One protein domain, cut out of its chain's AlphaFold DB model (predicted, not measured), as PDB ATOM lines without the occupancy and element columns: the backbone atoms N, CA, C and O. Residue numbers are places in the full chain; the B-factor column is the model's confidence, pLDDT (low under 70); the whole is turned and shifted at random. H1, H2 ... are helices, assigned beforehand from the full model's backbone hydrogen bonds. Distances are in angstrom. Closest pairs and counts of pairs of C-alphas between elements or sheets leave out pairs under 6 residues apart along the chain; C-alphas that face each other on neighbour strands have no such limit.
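This is residues 2 to 101 of the 103 residues of an uncharacterized protein of Aliterella atlantica CENA595 (UniProt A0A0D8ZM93). One long helix, H5, makes the main beam of a long thin model; the short H3 packs along its later part and H4 packs at a slant on its early part, while H1 sticks out past the end where H5 finishes. Residues 2 to 19, of which 2 to 17 belong to H1, stand free as an arm, and the four-residue H2 sits where that arm joins the body. The printed part has 100 residues with five named helices, in the order H1, H2, H3, H4, H5, and no named strand; the class is all helix. The whole is extended, with a radius of gyration of the C-alphas of 22.0 A, and the C-alphas span 76 by 27 by 17 A, a rod in outline. Without the free arm, the body of 82 residues spans 53 by 22 by 17 A.

H1 is residues 2 to 17, 22.6 A from first to last C-alpha, and begins at C-alpha 2 at (14.365, -46.388, -12.286). H2 is residues 21 to 24, 5.8 A long. H3 is residues 34 to 42, 12.4 A long. H4 is residues 47 to 61, 21.2 A long, with C-alpha 47 at (-45.224, -28.880, -5.472). H5 is residues 67 to 100, 49.8 A long, and ends at C-alpha 100 at (-11.291, -19.811, -14.191).

H5 is the hub, touching H2, H3 and H4. H1 touches no helix. H2 and H5 only just touch, with 3 pairs of C-alphas within 8 A; the closest are those of Leu 22 and Lys 96, 7.3 A apart, and H5 takes part with residues 93 to 97 alone. H3 touches residues 86 to 94 of H5 alone, the closest C-alphas being those of Ala 41 and Arg 87, 4.1 A apart. H3 and H5 run opposite ways at a steep tilt of 38 degrees. H4 touches residues 69 to 76 of H5 alone, the closest C-alphas being those of Leu 56 and Leu 73, 6.3 A apart. H4 and H5 run opposite ways at a steep tilt of 55 degrees. H3 and H4 are apart. In H1, H3, H4 and H5 every O i to N i+4 pair is within hydrogen-bond range; H2 is too short for such a pair.

The C-alphas farthest apart are those of Leu 2 and Glu 62, 76.9 A. The printed part has no cut. The links H1 to H2, H3 to H4 and H4 to H5 are tight, H2 to H3 is short, and no link is long. The mean pLDDT of the printed part is 85.5; residues 2 to 20 and residue 101 are under 70.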
ATOM      1  N   LEU A   2      14.786 -47.133 -13.491       57.53
ATOM      2  CA  LEU A   2      14.365 -46.388 -12.286       57.53
ATOM      3  C   LEU A   2      14.192 -44.853 -12.409       57.53
ATOM      4  O   LEU A   2      13.299 -44.292 -11.785       57.53
ATOM      5  N   PHE A   3      15.010 -44.154 -13.207       61.66
ATOM      6  CA  PHE A   3      14.921 -42.686 -13.320       61.66
ATOM      7  C   PHE A   3      13.707 -42.216 -14.139       61.66
ATOM      8  O   PHE A   3      13.089 -41.210 -13.808       61.66
ATOM      9  N   LYS A   4      13.325 -42.966 -15.184       55.41
ATOM     10  CA  LYS A   4      12.124 -42.664 -15.982       55.41
ATOM     11  C   LYS A   4      10.859 -42.849 -15.151       55.41
ATOM     12  O   LYS A   4       9.970 -42.016 -15.246       55.41
ATOM     13  N   ASP A   5      10.826 -43.877 -14.311       63.84
ATOM     14  CA  ASP A   5       9.684 -44.173 -13.441       63.84
ATOM     15  C   ASP A   5       9.520 -43.111 -12.343       63.84
ATOM     16  O   ASP A   5       8.401 -42.699 -12.046       63.84
ATOM     17  N   PHE A   6      10.629 -42.592 -11.803       64.56
ATOM     18  CA  PHE A   6      10.618 -41.484 -10.843       64.56
ATOM     19  C   PHE A   6      10.115 -40.175 -11.468       64.56
ATOM     20  O   PHE A   6       9.246 -39.514 -10.904       64.56
ATOM     21  N   ILE A   7      10.597 -39.839 -12.670       62.66
ATOM     22  CA  ILE A   7      10.120 -38.669 -13.417       62.66
ATOM     23  C   ILE A   7       8.641 -38.834 -13.788       62.66
ATOM     24  O   ILE A   7       7.881 -37.888 -13.622       62.66
ATOM     25  N   ASN A   8       8.200 -40.023 -14.214       60.78
ATOM     26  CA  ASN A   8       6.789 -40.278 -14.522       60.78
ATOM     27  C   ASN A   8       5.900 -40.148 -13.282       60.78
ATOM     28  O   ASN A   8       4.818 -39.578 -13.368       60.78
ATOM     29  N   LYS A   9       6.362 -40.632 -12.124       56.53
ATOM     30  CA  LYS A   9       5.632 -40.524 -10.858       56.53
ATOM     31  C   LYS A   9       5.496 -39.070 -10.403       56.53
ATOM     32  O   LYS A   9       4.387 -38.653 -10.092       56.53
ATOM     33  N   ILE A  10       6.574 -38.282 -10.462       59.62
ATOM     34  CA  ILE A  10       6.516 -36.838 -10.179       59.62
ATOM     35  C   ILE A  10       5.592 -36.128 -11.167       59.62
ATOM     36  O   ILE A  10       4.804 -35.285 -10.754       59.62
ATOM     37  N   ASN A  11       5.652 -36.468 -12.457       57.62
ATOM     38  CA  ASN A  11       4.835 -35.836 -13.494       57.62
ATOM     39  C   ASN A  11       3.344 -36.180 -13.333       57.62
ATOM     40  O   ASN A  11       2.488 -35.326 -13.515       57.62
ATOM     41  N   LEU A  12       3.016 -37.403 -12.906       53.41
ATOM     42  CA  LEU A  12       1.650 -37.797 -12.557       53.41
ATOM     43  C   LEU A  12       1.168 -37.075 -11.294       53.41
ATOM     44  O   LEU A  12       0.098 -36.476 -11.320       53.41
ATOM     45  N   GLU A  13       1.954 -37.071 -10.216       52.50
ATOM     46  CA  GLU A  13       1.602 -36.408  -8.950       52.50
ATOM     47  C   GLU A  13       1.449 -34.886  -9.115       52.50
ATOM     48  O   GLU A  13       0.502 -34.302  -8.590       52.50
ATOM     49  N   THR A  14       2.299 -34.243  -9.920       51.19
ATOM     50  CA  THR A  14       2.142 -32.823 -10.280       51.19
ATOM     51  C   THR A  14       0.950 -32.592 -11.203       51.19
ATOM     52  O   THR A  14       0.224 -31.624 -11.000       51.19
ATOM     53  N   ASN A  15       0.659 -33.491 -12.149       48.72
ATOM     54  CA  ASN A  15      -0.548 -33.403 -12.973       48.72
ATOM     55  C   ASN A  15      -1.829 -33.547 -12.129       48.72
ATOM     56  O   ASN A  15      -2.806 -32.871 -12.419       48.72
ATOM     57  N   TYR A  16      -1.826 -34.348 -11.055       49.59
ATOM     58  CA  TYR A  16      -2.933 -34.398 -10.089       49.59
ATOM     59  C   TYR A  16      -3.014 -33.148  -9.201       49.59
ATOM     60  O   TYR A  16      -4.110 -32.675  -8.939       49.59
ATOM     61  N   GLN A  17      -1.892 -32.556  -8.784       48.06
ATOM     62  CA  GLN A  17      -1.898 -31.327  -7.967       48.06
ATOM     63  C   GLN A  17      -2.194 -30.036  -8.756       48.06
ATOM     64  O   GLN A  17      -2.534 -29.009  -8.156       48.06
ATOM     65  N   LEU A  18      -2.068 -30.089 -10.085       50.59
ATOM     66  CA  LEU A  18      -2.460 -29.039 -11.032       50.59
ATOM     67  C   LEU A  18      -3.911 -29.191 -11.524       50.59
ATOM     68  O   LEU A  18      -4.390 -28.331 -12.264       50.59
ATOM     69  N   LYS A  19      -4.620 -30.261 -11.135       57.59
ATOM     70  CA  LYS A  19      -6.022 -30.465 -11.512       57.59
ATOM     71  C   LYS A  19      -6.920 -29.583 -10.654       57.59
ATOM     72  O   LYS A  19      -6.963 -29.687  -9.440       57.59
ATOM     73  N   ASN A  20      -7.588 -28.676 -11.358       66.19
ATOM     74  CA  ASN A  20      -8.766 -27.924 -10.959       66.19
ATOM     75  C   ASN A  20      -8.666 -27.128  -9.632       66.19
ATOM     76  O   ASN A  20      -8.860 -27.683  -8.555       66.19
ATOM     77  N   PRO A  21      -8.473 -25.795  -9.678       71.94
ATOM     78  CA  PRO A  21      -8.489 -24.924  -8.495       71.94
ATOM     79  C   PRO A  21      -9.734 -25.081  -7.607       71.94
ATOM     80  O   PRO A  21      -9.674 -24.763  -6.422       71.94
ATOM     81  N   LEU A  22     -10.835 -25.590  -8.169       79.81
ATOM     82  CA  LEU A  22     -12.062 -25.918  -7.446       79.81
ATOM     83  C   LEU A  22     -11.862 -27.057  -6.437       79.81
ATOM     84  O   LEU A  22     -12.455 -27.006  -5.371       79.81
ATOM     85  N   GLU A  23     -10.998 -28.040  -6.711       82.00
ATOM     86  CA  GLU A  23     -10.752 -29.196  -5.824       82.00
ATOM     87  C   GLU A  23     -10.160 -28.801  -4.464       82.00
ATOM     88  O   GLU A  23     -10.240 -29.565  -3.503       82.00
ATOM     89  N   LYS A  24      -9.573 -27.604  -4.366       83.88
ATOM     90  CA  LYS A  24      -9.010 -27.067  -3.120       83.88
ATOM     91  C   LYS A  24     -10.024 -26.276  -2.295       83.88
ATOM     92  O   LYS A  24      -9.725 -25.936  -1.154       83.88
ATOM     93  N   ASP A  25     -11.183 -25.957  -2.864       88.81
ATOM     94  CA  ASP A  25     -12.232 -25.191  -2.204       88.81
ATOM     95  C   ASP A  25     -13.325 -26.154  -1.701       88.81
ATOM     96  O   ASP A  25     -14.075 -26.702  -2.512       88.81
ATOM     97  N   PRO A  26     -13.439 -26.385  -0.378       89.69
ATOM     98  CA  PRO A  26     -14.387 -27.353   0.179       89.69
ATOM     99  C   PRO A  26     -15.852 -26.977  -0.077       89.69
ATOM    100  O   PRO A  26     -16.732 -27.838  -0.010       89.69
ATOM    101  N   GLU A  27     -16.132 -25.711  -0.397       91.44
ATOM    102  CA  GLU A  27     -17.478 -25.252  -0.727       91.44
ATOM    103  C   GLU A  27     -17.872 -25.602  -2.166       91.44
ATOM    104  O   GLU A  27     -19.067 -25.676  -2.468       91.44
ATOM    105  N   CYS A  28     -16.904 -25.891  -3.042       92.88
ATOM    106  CA  CYS A  28     -17.178 -26.286  -4.418       92.88
ATOM    107  C   CYS A  28     -17.734 -27.716  -4.502       92.88
ATOM    108  O   CYS A  28     -17.287 -28.637  -3.817       92.88
ATOM    109  N   LEU A  29     -18.730 -27.905  -5.366       92.44
ATOM    110  CA  LEU A  29     -19.313 -29.211  -5.664       92.44
ATOM    111  C   LEU A  29     -18.552 -29.837  -6.836       92.44
ATOM    112  O   LEU A  29     -18.825 -29.557  -8.000       92.44
ATOM    113  N   ILE A  30     -17.550 -30.653  -6.511       89.44
ATOM    114  CA  ILE A  30     -16.663 -31.283  -7.494       89.44
ATOM    115  C   ILE A  30     -17.326 -32.530  -8.088       89.44
ATOM    116  O   ILE A  30     -18.004 -33.272  -7.381       89.44
ATOM    117  N   GLY A  31     -17.087 -32.792  -9.375       85.94
ATOM    118  CA  GLY A  31     -17.570 -33.997 -10.058       85.94
ATOM    119  C   GLY A  31     -18.959 -33.867 -10.683       85.94
ATOM    120  O   GLY A  31     -19.430 -34.833 -11.270       85.94
ATOM    121  N   LEU A  32     -19.578 -32.686 -10.595       89.38
ATOM    122  CA  LEU A  32     -20.789 -32.333 -11.334       89.38
ATOM    123  C   LEU A  32     -20.428 -31.535 -12.592       89.38
ATOM    124  O   LEU A  32     -19.520 -30.698 -12.579       89.38
ATOM    125  N   SER A  33     -21.148 -31.794 -13.678       91.31
ATOM    126  CA  SER A  33     -21.123 -30.987 -14.899       91.31
ATOM    127  C   SER A  33     -21.793 -29.623 -14.688       91.31
ATOM    128  O   SER A  33     -22.502 -29.404 -13.705       91.31
ATOM    129  N   ARG A  34     -21.581 -28.689 -15.626       92.94
ATOM    130  CA  ARG A  34     -22.242 -27.374 -15.594       92.94
ATOM    131  C   ARG A  34     -23.769 -27.516 -15.567       92.94
ATOM    132  O   ARG A  34     -24.389 -26.931 -14.688       92.94
ATOM    133  N   ASP A  35     -24.339 -28.335 -16.448       93.94
ATOM    134  CA  ASP A  35     -25.791 -28.545 -16.544       93.94
ATOM    135  C   ASP A  35     -26.372 -29.123 -15.241       93.94
ATOM    136  O   ASP A  35     -27.426 -28.698 -14.771       93.94
ATOM    137  N   GLU A  36     -25.662 -30.060 -14.602       95.50
ATOM    138  CA  GLU A  36     -26.067 -30.617 -13.305       95.50
ATOM    139  C   GLU A  36     -26.002 -29.572 -12.180       95.50
ATOM    140  O   GLU A  36     -26.880 -29.539 -11.314       95.50
ATOM    141  N   LEU A  37     -24.992 -28.697 -12.188       95.56
ATOM    142  CA  LEU A  37     -24.881 -27.590 -11.234       95.56
ATOM    143  C   LEU A  37     -25.976 -26.539 -11.448       95.56
ATOM    144  O   LEU A  37     -26.510 -26.021 -10.468       95.56
ATOM    145  N   GLU A  38     -26.324 -26.227 -12.695       96.25
ATOM    146  CA  GLU A  38     -27.416 -25.310 -13.036       96.25
ATOM    147  C   GLU A  38     -28.764 -25.877 -12.573       96.25
ATOM    148  O   GLU A  38     -29.480 -25.217 -11.815       96.25
ATOM    149  N   ALA A  39     -29.049 -27.145 -12.888       96.00
ATOM    150  CA  ALA A  39     -30.239 -27.839 -12.398       96.00
ATOM    151  C   ALA A  39     -30.307 -27.848 -10.858       96.00
ATOM    152  O   ALA A  39     -31.361 -27.599 -10.265       96.00
ATOM    153  N   LEU A  40     -29.177 -28.073 -10.181       94.94
ATOM    154  CA  LEU A  40     -29.111 -28.039  -8.721       94.94
ATOM    155  C   LEU A  40     -29.309 -26.623  -8.162       94.94
ATOM    156  O   LEU A  40     -29.988 -26.467  -7.148       94.94
ATOM    157  N   ALA A  41     -28.769 -25.588  -8.808       95.25
ATOM    158  CA  ALA A  41     -28.893 -24.181  -8.410       95.25
ATOM    159  C   ALA A  41     -30.334 -23.642  -8.492       95.25
ATOM    160  O   ALA A  41     -30.694 -22.695  -7.764       95.25
ATOM    161  N   GLU A  42     -31.137 -24.230  -9.372       94.06
ATOM    162  CA  GLU A  42     -32.546 -23.907  -9.605       94.06
ATOM    163  C   GLU A  42     -33.516 -24.857  -8.900       94.06
ATOM    164  O   GLU A  42     -34.715 -24.590  -8.876       94.06
ATOM    165  N   SER A  43     -33.007 -25.919  -8.271       92.69
ATOM    166  CA  SER A  43     -33.835 -26.889  -7.559       92.69
ATOM    167  C   SER A  43     -34.749 -26.238  -6.511       92.69
ATOM    168  O   SER A  43     -34.410 -25.266  -5.827       92.69
ATOM    169  N   VAL A  44     -35.949 -26.794  -6.382       90.94
ATOM    170  CA  VAL A  44     -36.976 -26.377  -5.426       90.94
ATOM    171  C   VAL A  44     -37.621 -27.614  -4.813       90.94
ATOM    172  O   VAL A  44     -37.505 -28.715  -5.354       90.94
ATOM    173  N   LEU A  45     -38.307 -27.441  -3.680       90.38
ATOM    174  CA  LEU A  45     -39.180 -28.488  -3.151       90.38
ATOM    175  C   LEU A  45     -40.212 -28.903  -4.204       90.38
ATOM    176  O   LEU A  45     -40.633 -28.087  -5.025       90.38
ATOM    177  N   SER A  46     -40.672 -30.151  -4.149       92.88
ATOM    178  CA  SER A  46     -41.794 -30.575  -4.991       92.88
ATOM    179  C   SER A  46     -43.057 -29.766  -4.677       92.88
ATOM    180  O   SER A  46     -43.237 -29.300  -3.551       92.88
ATOM    181  N   THR A  47     -43.962 -29.623  -5.649       92.38
ATOM    182  CA  THR A  47     -45.224 -28.880  -5.472       92.38
ATOM    183  C   THR A  47     -46.015 -29.370  -4.259       92.38
ATOM    184  O   THR A  47     -46.439 -28.562  -3.441       92.38
ATOM    185  N   SER A  48     -46.108 -30.690  -4.067       93.25
ATOM    186  CA  SER A  48     -46.790 -31.284  -2.911       93.25
ATOM    187  C   SER A  48     -46.150 -30.889  -1.573       93.25
ATOM    188  O   SER A  48     -46.860 -30.571  -0.623       93.25
ATOM    189  N   GLN A  49     -44.816 -30.847  -1.492       92.06
ATOM    190  CA  GLN A  49     -44.120 -30.416  -0.275       92.06
ATOM    191  C   GLN A  49     -44.266 -28.914  -0.020       92.06
ATOM    192  O   GLN A  49     -44.331 -28.504   1.134       92.06
ATOM    193  N   GLN A  50     -44.326 -28.093  -1.074       93.31
ATOM    194  CA  GLN A  50     -44.582 -26.655  -0.943       93.31
ATOM    195  C   GLN A  50     -46.003 -26.384  -0.436       93.31
ATOM    196  O   GLN A  50     -46.184 -25.571   0.465       93.31
ATOM    197  N   GLU A  51     -47.002 -27.086  -0.973       95.12
ATOM    198  CA  GLU A  51     -48.389 -27.007  -0.503       95.12
ATOM    199  C   GLU A  51     -48.497 -27.428   0.965       95.12
ATOM    200  O   GLU A  51     -49.051 -26.689   1.778       95.12
ATOM    201  N   GLN A  52     -47.886 -28.561   1.325       94.81
ATOM    202  CA  GLN A  52     -47.858 -29.047   2.702       94.81
ATOM    203  C   GLN A  52     -47.166 -28.058   3.649       94.81
ATOM    204  O   GLN A  52     -47.684 -27.781   4.730       94.81
ATOM    205  N   LEU A  53     -46.021 -27.496   3.247       94.75
ATOM    206  CA  LEU A  53     -45.318 -26.471   4.017       94.75
ATOM    207  C   LEU A  53     -46.200 -25.238   4.234       94.75
ATOM    208  O   LEU A  53     -46.306 -24.758   5.359       94.75
ATOM    209  N   ASN A  54     -46.860 -24.752   3.183       94.81
ATOM    210  CA  ASN A  54     -47.739 -23.588   3.268       94.81
ATOM    211  C   ASN A  54     -48.901 -23.829   4.239       94.81
ATOM    212  O   ASN A  54     -49.163 -22.980   5.089       94.81
ATOM    213  N   SER A  55     -49.562 -24.987   4.165       94.75
ATOM    214  CA  SER A  55     -50.635 -25.346   5.100       94.75
ATOM    215  C   SER A  55     -50.142 -25.398   6.548       94.75
ATOM    216  O   SER A  55     -50.763 -24.796   7.423       94.75
ATOM    217  N   LEU A  56     -48.999 -26.043   6.794       94.81
ATOM    218  CA  LEU A  56     -48.421 -26.150   8.135       94.81
ATOM    219  C   LEU A  56     -47.984 -24.792   8.693       94.81
ATOM    220  O   LEU A  56     -48.150 -24.546   9.882       94.81
ATOM    221  N   LEU A  57     -47.459 -23.888   7.861       94.56
ATOM    222  CA  LEU A  57     -47.092 -22.532   8.280       94.56
ATOM    223  C   LEU A  57     -48.317 -21.693   8.662       94.56
ATOM    224  O   LEU A  57     -48.263 -20.971   9.658       94.56
ATOM    225  N   ILE A  58     -49.422 -21.817   7.918       94.62
ATOM    226  CA  ILE A  58     -50.695 -21.167   8.262       94.62
ATOM    227  C   ILE A  58     -51.184 -21.688   9.618       94.62
ATOM    228  O   ILE A  58     -51.378 -20.897  10.541       94.62
ATOM    229  N   GLN A  59     -51.270 -23.008   9.790       91.19
ATOM    230  CA  GLN A  59     -51.691 -23.617  11.058       91.19
ATOM    231  C   GLN A  59     -50.754 -23.265  12.224       91.19
ATOM    232  O   GLN A  59     -51.221 -23.059  13.345       91.19
ATOM    233  N   ASN A  60     -49.443 -23.149  11.976       91.75
ATOM    234  CA  ASN A  60     -48.474 -22.709  12.982       91.75
ATOM    235  C   ASN A  60     -48.762 -21.279  13.442       91.75
ATOM    236  O   ASN A  60     -48.787 -21.002  14.637       91.75
ATOM    237  N   SER A  61     -49.021 -20.375  12.489       91.50
ATOM    238  CA  SER A  61     -49.316 -18.968  12.783       91.50
ATOM    239  C   SER A  61     -50.596 -18.789  13.605       91.50
ATOM    240  O   SER A  61     -50.704 -17.845  14.386       91.50
ATOM    241  N   GLU A  62     -51.529 -19.733  13.482       93.50
ATOM    242  CA  GLU A  62     -52.776 -19.783  14.246       93.50
ATOM    243  C   GLU A  62     -52.644 -20.558  15.573       93.50
ATOM    244  O   GLU A  62     -53.604 -20.626  16.341       93.50
ATOM    245  N   GLY A  63     -51.474 -21.143  15.864       88.94
ATOM    246  CA  GLY A  63     -51.228 -21.945  17.068       88.94
ATOM    247  C   GLY A  63     -51.966 -23.288  17.090       88.94
ATOM    248  O   GLY A  63     -52.202 -23.839  18.163       88.94
ATOM    249  N   GLN A  64     -52.355 -23.807  15.922       91.69
ATOM    250  CA  GLN A  64     -53.208 -24.993  15.773       91.69
ATOM    251  C   GLN A  64     -52.438 -26.273  15.423       91.69
ATOM    252  O   GLN A  64     -53.059 -27.317  15.230       91.69
ATOM    253  N   LEU A  65     -51.106 -26.222  15.335       91.56
ATOM    254  CA  LEU A  65     -50.311 -27.412  15.034       91.56
ATOM    255  C   LEU A  65     -50.382 -28.434  16.167       91.56
ATOM    256  O   LEU A  65     -50.060 -28.150  17.323       91.56
ATOM    257  N   SER A  66     -50.719 -29.668  15.810       93.25
ATOM    258  CA  SER A  66     -50.466 -30.821  16.662       93.25
ATOM    259  C   SER A  66     -48.966 -31.111  16.764       93.25
ATOM    260  O   SER A  66     -48.179 -30.769  15.881       93.25
ATOM    261  N   ALA A  67     -48.563 -31.841  17.807       92.38
ATOM    262  CA  ALA A  67     -47.168 -32.254  17.985       92.38
ATOM    263  C   ALA A  67     -46.616 -33.040  16.778       92.38
ATOM    264  O   ALA A  67     -45.444 -32.905  16.429       92.38
ATOM    265  N   GLN A  68     -47.459 -33.839  16.118       93.25
ATOM    266  CA  GLN A  68     -47.059 -34.584  14.926       93.25
ATOM    267  C   GLN A  68     -46.840 -33.654  13.728       93.25
ATOM    268  O   GLN A  68     -45.876 -33.830  12.984       93.25
ATOM    269  N   GLU A  69     -47.706 -32.660  13.542       93.25
ATOM    270  CA  GLU A  69     -47.574 -31.672  12.470       93.25
ATOM    271  C   GLU A  69     -46.368 -30.748  12.691       93.25
ATOM    272  O   GLU A  69     -45.691 -30.409  11.724       93.25
ATOM    273  N   THR A  70     -46.019 -30.420  13.942       93.56
ATOM    274  CA  THR A  70     -44.770 -29.708  14.273       93.56
ATOM    275  C   THR A  70     -43.537 -30.495  13.834       93.56
ATOM    276  O   THR A  70     -42.671 -29.943  13.164       93.56
ATOM    277  N   ILE A  71     -43.480 -31.800  14.126       95.06
ATOM    278  CA  ILE A  71     -42.367 -32.659  13.686       95.06
ATOM    279  C   ILE A  71     -42.261 -32.666  12.156       95.06
ATOM    280  O   ILE A  71     -41.166 -32.601  11.598       95.06
ATOM    281  N   VAL A  72     -43.396 -32.752  11.461       94.75
ATOM    282  CA  VAL A  72     -43.423 -32.726   9.994       94.75
ATOM    283  C   VAL A  72     -42.945 -31.375   9.460       94.75
ATOM    284  O   VAL A  72     -42.142 -31.349   8.526       94.75
ATOM    285  N   LEU A  73     -43.383 -30.267  10.061       94.75
ATOM    286  CA  LEU A  73     -42.931 -28.925   9.706       94.75
ATOM    287  C   LEU A  73     -41.411 -28.791   9.869       94.75
ATOM    288  O   LEU A  73     -40.744 -28.359   8.931       94.75
ATOM    289  N   ASP A  74     -40.851 -29.240  10.993       95.38
ATOM    290  CA  ASP A  74     -39.405 -29.211  11.249       95.38
ATOM    291  C   ASP A  74     -38.616 -30.021  10.209       95.38
ATOM    292  O   ASP A  74     -37.562 -29.594   9.730       95.38
ATOM    293  N   VAL A  75     -39.136 -31.185   9.804       95.38
ATOM    294  CA  VAL A  75     -38.520 -32.007   8.754       95.38
ATOM    295  C   VAL A  75     -38.514 -31.275   7.415       95.38
ATOM    296  O   VAL A  75     -37.487 -31.278   6.731       95.38
ATOM    297  N   ILE A  76     -39.628 -30.649   7.030       95.25
ATOM    298  CA  ILE A  76     -39.718 -29.920   5.760       95.25
ATOM    299  C   ILE A  76     -38.800 -28.693   5.785       95.25
ATOM    300  O   ILE A  76     -38.060 -28.476   4.825       95.25
ATOM    301  N   LEU A  77     -38.758 -27.938   6.885       95.38
ATOM    302  CA  LEU A  77     -37.839 -26.807   7.049       95.38
ATOM    303  C   LEU A  77     -36.373 -27.251   6.953       95.38
ATOM    304  O   LEU A  77     -35.600 -26.663   6.200       95.38
ATOM    305  N   SER A  78     -36.007 -28.367   7.588       95.81
ATOM    306  CA  SER A  78     -34.659 -28.935   7.461       95.81
ATOM    307  C   SER A  78     -34.308 -29.315   6.015       95.81
ATOM    308  O   SER A  78     -33.151 -29.210   5.600       95.81
ATOM    309  N   GLN A  79     -35.284 -29.762   5.218       95.12
ATOM    310  CA  GLN A  79     -35.077 -30.023   3.790       95.12
ATOM    311  C   GLN A  79     -34.872 -28.727   2.997       95.12
ATOM    312  O   GLN A  79     -33.981 -28.683   2.148       95.12
ATOM    313  N   VAL A  80     -35.634 -27.669   3.295       94.44
ATOM    314  CA  VAL A  80     -35.454 -26.336   2.692       94.44
ATOM    315  C   VAL A  80     -34.058 -25.790   2.976       94.44
ATOM    316  O   VAL A  80     -33.391 -25.313   2.054       94.44
ATOM    317  N   ASP A  81     -33.576 -25.911   4.211       95.50
ATOM    318  CA  ASP A  81     -32.241 -25.447   4.595       95.50
ATOM    319  C   ASP A  81     -31.148 -26.185   3.817       95.50
ATOM    320  O   ASP A  81     -30.255 -25.569   3.227       95.50
ATOM    321  N   LYS A  82     -31.249 -27.518   3.734       94.75
ATOM    322  CA  LYS A  82     -30.312 -28.348   2.960       94.75
ATOM    323  C   LYS A  82     -30.314 -27.972   1.480       94.75
ATOM    324  O   LYS A  82     -29.242 -27.826   0.894       94.75
ATOM    325  N   LEU A  83     -31.492 -27.780   0.879       95.31
ATOM    326  CA  LEU A  83     -31.609 -27.334  -0.512       95.31
ATOM    327  C   LEU A  83     -30.995 -25.948  -0.709       95.31
ATOM    328  O   LEU A  83     -30.284 -25.728  -1.684       95.31
ATOM    329  N   THR A  84     -31.205 -25.026   0.227       95.31
ATOM    330  CA  THR A  84     -30.634 -23.675   0.168       95.31
ATOM    331  C   THR A  84     -29.107 -23.713   0.186       95.31
ATOM    332  O   THR A  84     -28.466 -23.045  -0.630       95.31
ATOM    333  N   ILE A  85     -28.511 -24.542   1.048       96.00
ATOM    334  CA  ILE A  85     -27.056 -24.743   1.094       96.00
ATOM    335  C   ILE A  85     -26.551 -25.324  -0.232       96.00
ATOM    336  O   ILE A  85     -25.617 -24.779  -0.821       96.00
ATOM    337  N   LEU A  86     -27.182 -26.390  -0.737       96.38
ATOM    338  CA  LEU A  86     -26.779 -27.026  -1.996       96.38
ATOM    339  C   LEU A  86     -26.875 -26.066  -3.183       96.38
ATOM    340  O   LEU A  86     -25.921 -25.949  -3.949       96.38
ATOM    341  N   ARG A  87     -27.976 -25.317  -3.302       97.00
ATOM    342  CA  ARG A  87     -28.160 -24.299  -4.347       97.00
ATOM    343  C   ARG A  87     -27.101 -23.214  -4.274       97.00
ATOM    344  O   ARG A  87     -26.575 -22.795  -5.303       97.00
ATOM    345  N   THR A  88     -26.786 -22.757  -3.066       97.50
ATOM    346  CA  THR A  88     -25.761 -21.735  -2.842       97.50
ATOM    347  C   THR A  88     -24.396 -22.243  -3.286       97.50
ATOM    348  O   THR A  88     -23.710 -21.565  -4.049       97.50
ATOM    349  N   ARG A  89     -24.028 -23.466  -2.888       97.25
ATOM    350  CA  ARG A  89     -22.769 -24.103  -3.291       97.25
ATOM    351  C   ARG A  89     -22.705 -24.371  -4.794       97.25
ATOM    352  O   ARG A  89     -21.659 -24.147  -5.399       97.25
ATOM    353  N   ALA A  90     -23.812 -24.755  -5.424       97.38
ATOM    354  CA  ALA A  90     -23.891 -24.929  -6.873       97.38
ATOM    355  C   ALA A  90     -23.642 -23.606  -7.618       97.38
ATOM    356  O   ALA A  90     -22.746 -23.525  -8.457       97.38
ATOM    357  N   ARG A  91     -24.344 -22.530  -7.232       96.88
ATOM    358  CA  ARG A  91     -24.145 -21.175  -7.786       96.88
ATOM    359  C   ARG A  91     -22.726 -20.666  -7.573       96.88
ATOM    360  O   ARG A  91     -22.143 -20.050  -8.461       96.88
ATOM    361  N   TYR A  92     -22.168 -20.920  -6.395       96.31
ATOM    362  CA  TYR A  92     -20.796 -20.559  -6.074       96.31
ATOM    363  C   TYR A  92     -19.791 -21.304  -6.961       96.31
ATOM    364  O   TYR A  92     -18.893 -20.677  -7.522       96.31
ATOM    365  N   THR A  93     -19.987 -22.611  -7.150       94.94
ATOM    366  CA  THR A  93     -19.146 -23.447  -8.020       94.94
ATOM    367  C   THR A  93     -19.200 -22.954  -9.466       94.94
ATOM    368  O   THR A  93     -18.148 -22.736 -10.061       94.94
ATOM    369  N   LEU A  94     -20.395 -22.672 -10.001       94.00
ATOM    370  CA  LEU A  94     -20.578 -22.090 -11.340       94.00
ATOM    371  C   LEU A  94     -19.817 -20.769 -11.491       94.00
ATOM    372  O   LEU A  94     -19.009 -20.615 -12.403       94.00
ATOM    373  N   LYS A  95     -19.976 -19.853 -10.529       94.19
ATOM    374  CA  LYS A  95     -19.258 -18.572 -10.523       94.19
ATOM    375  C   LYS A  95     -17.738 -18.754 -10.516       94.19
ATOM    376  O   LYS A  95     -17.019 -17.982 -11.147       94.19
ATOM    377  N   LYS A  96     -17.226 -19.747  -9.783       91.81
ATOM    378  CA  LYS A  96     -15.793 -20.065  -9.767       91.81
ATOM    379  C   LYS A  96     -15.327 -20.675 -11.087       91.81
ATOM    380  O   LYS A  96     -14.246 -20.317 -11.537       91.81
ATOM    381  N   MET A  97     -16.124 -21.539 -11.717       89.50
ATOM    382  CA  MET A  97     -15.833 -22.075 -13.053       89.50
ATOM    383  C   MET A  97     -15.729 -20.954 -14.092       89.50
ATOM    384  O   MET A  97     -14.766 -20.929 -14.853       89.50
ATOM    385  N   ASP A  98     -16.666 -20.003 -14.073       88.75
ATOM    386  CA  ASP A  98     -16.660 -18.847 -14.980       88.75
ATOM    387  C   ASP A  98     -15.419 -17.963 -14.770       88.75
ATOM    388  O   ASP A  98     -14.822 -17.481 -15.726       88.75
ATOM    389  N   ALA A  99     -14.977 -17.791 -13.519       85.81
ATOM    390  CA  ALA A  99     -13.779 -17.011 -13.204       85.81
ATOM    391  C   ALA A  99     -12.462 -17.691 -13.634       85.81
ATOM    392  O   ALA A  99     -11.447 -17.013 -13.791       85.81
ATOM    393  N   LEU A 100     -12.458 -19.019 -13.785       78.44
ATOM    394  CA  LEU A 100     -11.291 -19.811 -14.191       78.44
ATOM    395  C   LEU A 100     -11.165 -19.974 -15.710       78.44
ATOM    396  O   LEU A 100     -10.088 -20.319 -16.191       78.44
ATOM    397  N   LEU A 101     -12.239 -19.711 -16.454       63.28
ATOM    398  CA  LEU A 101     -12.271 -19.685 -17.914       63.28
ATOM    399  C   LEU A 101     -12.619 -18.265 -18.393       63.28
ATOM    400  O   LEU A 101     -13.718 -18.058 -18.909       63.28
TER     401      LEU A 101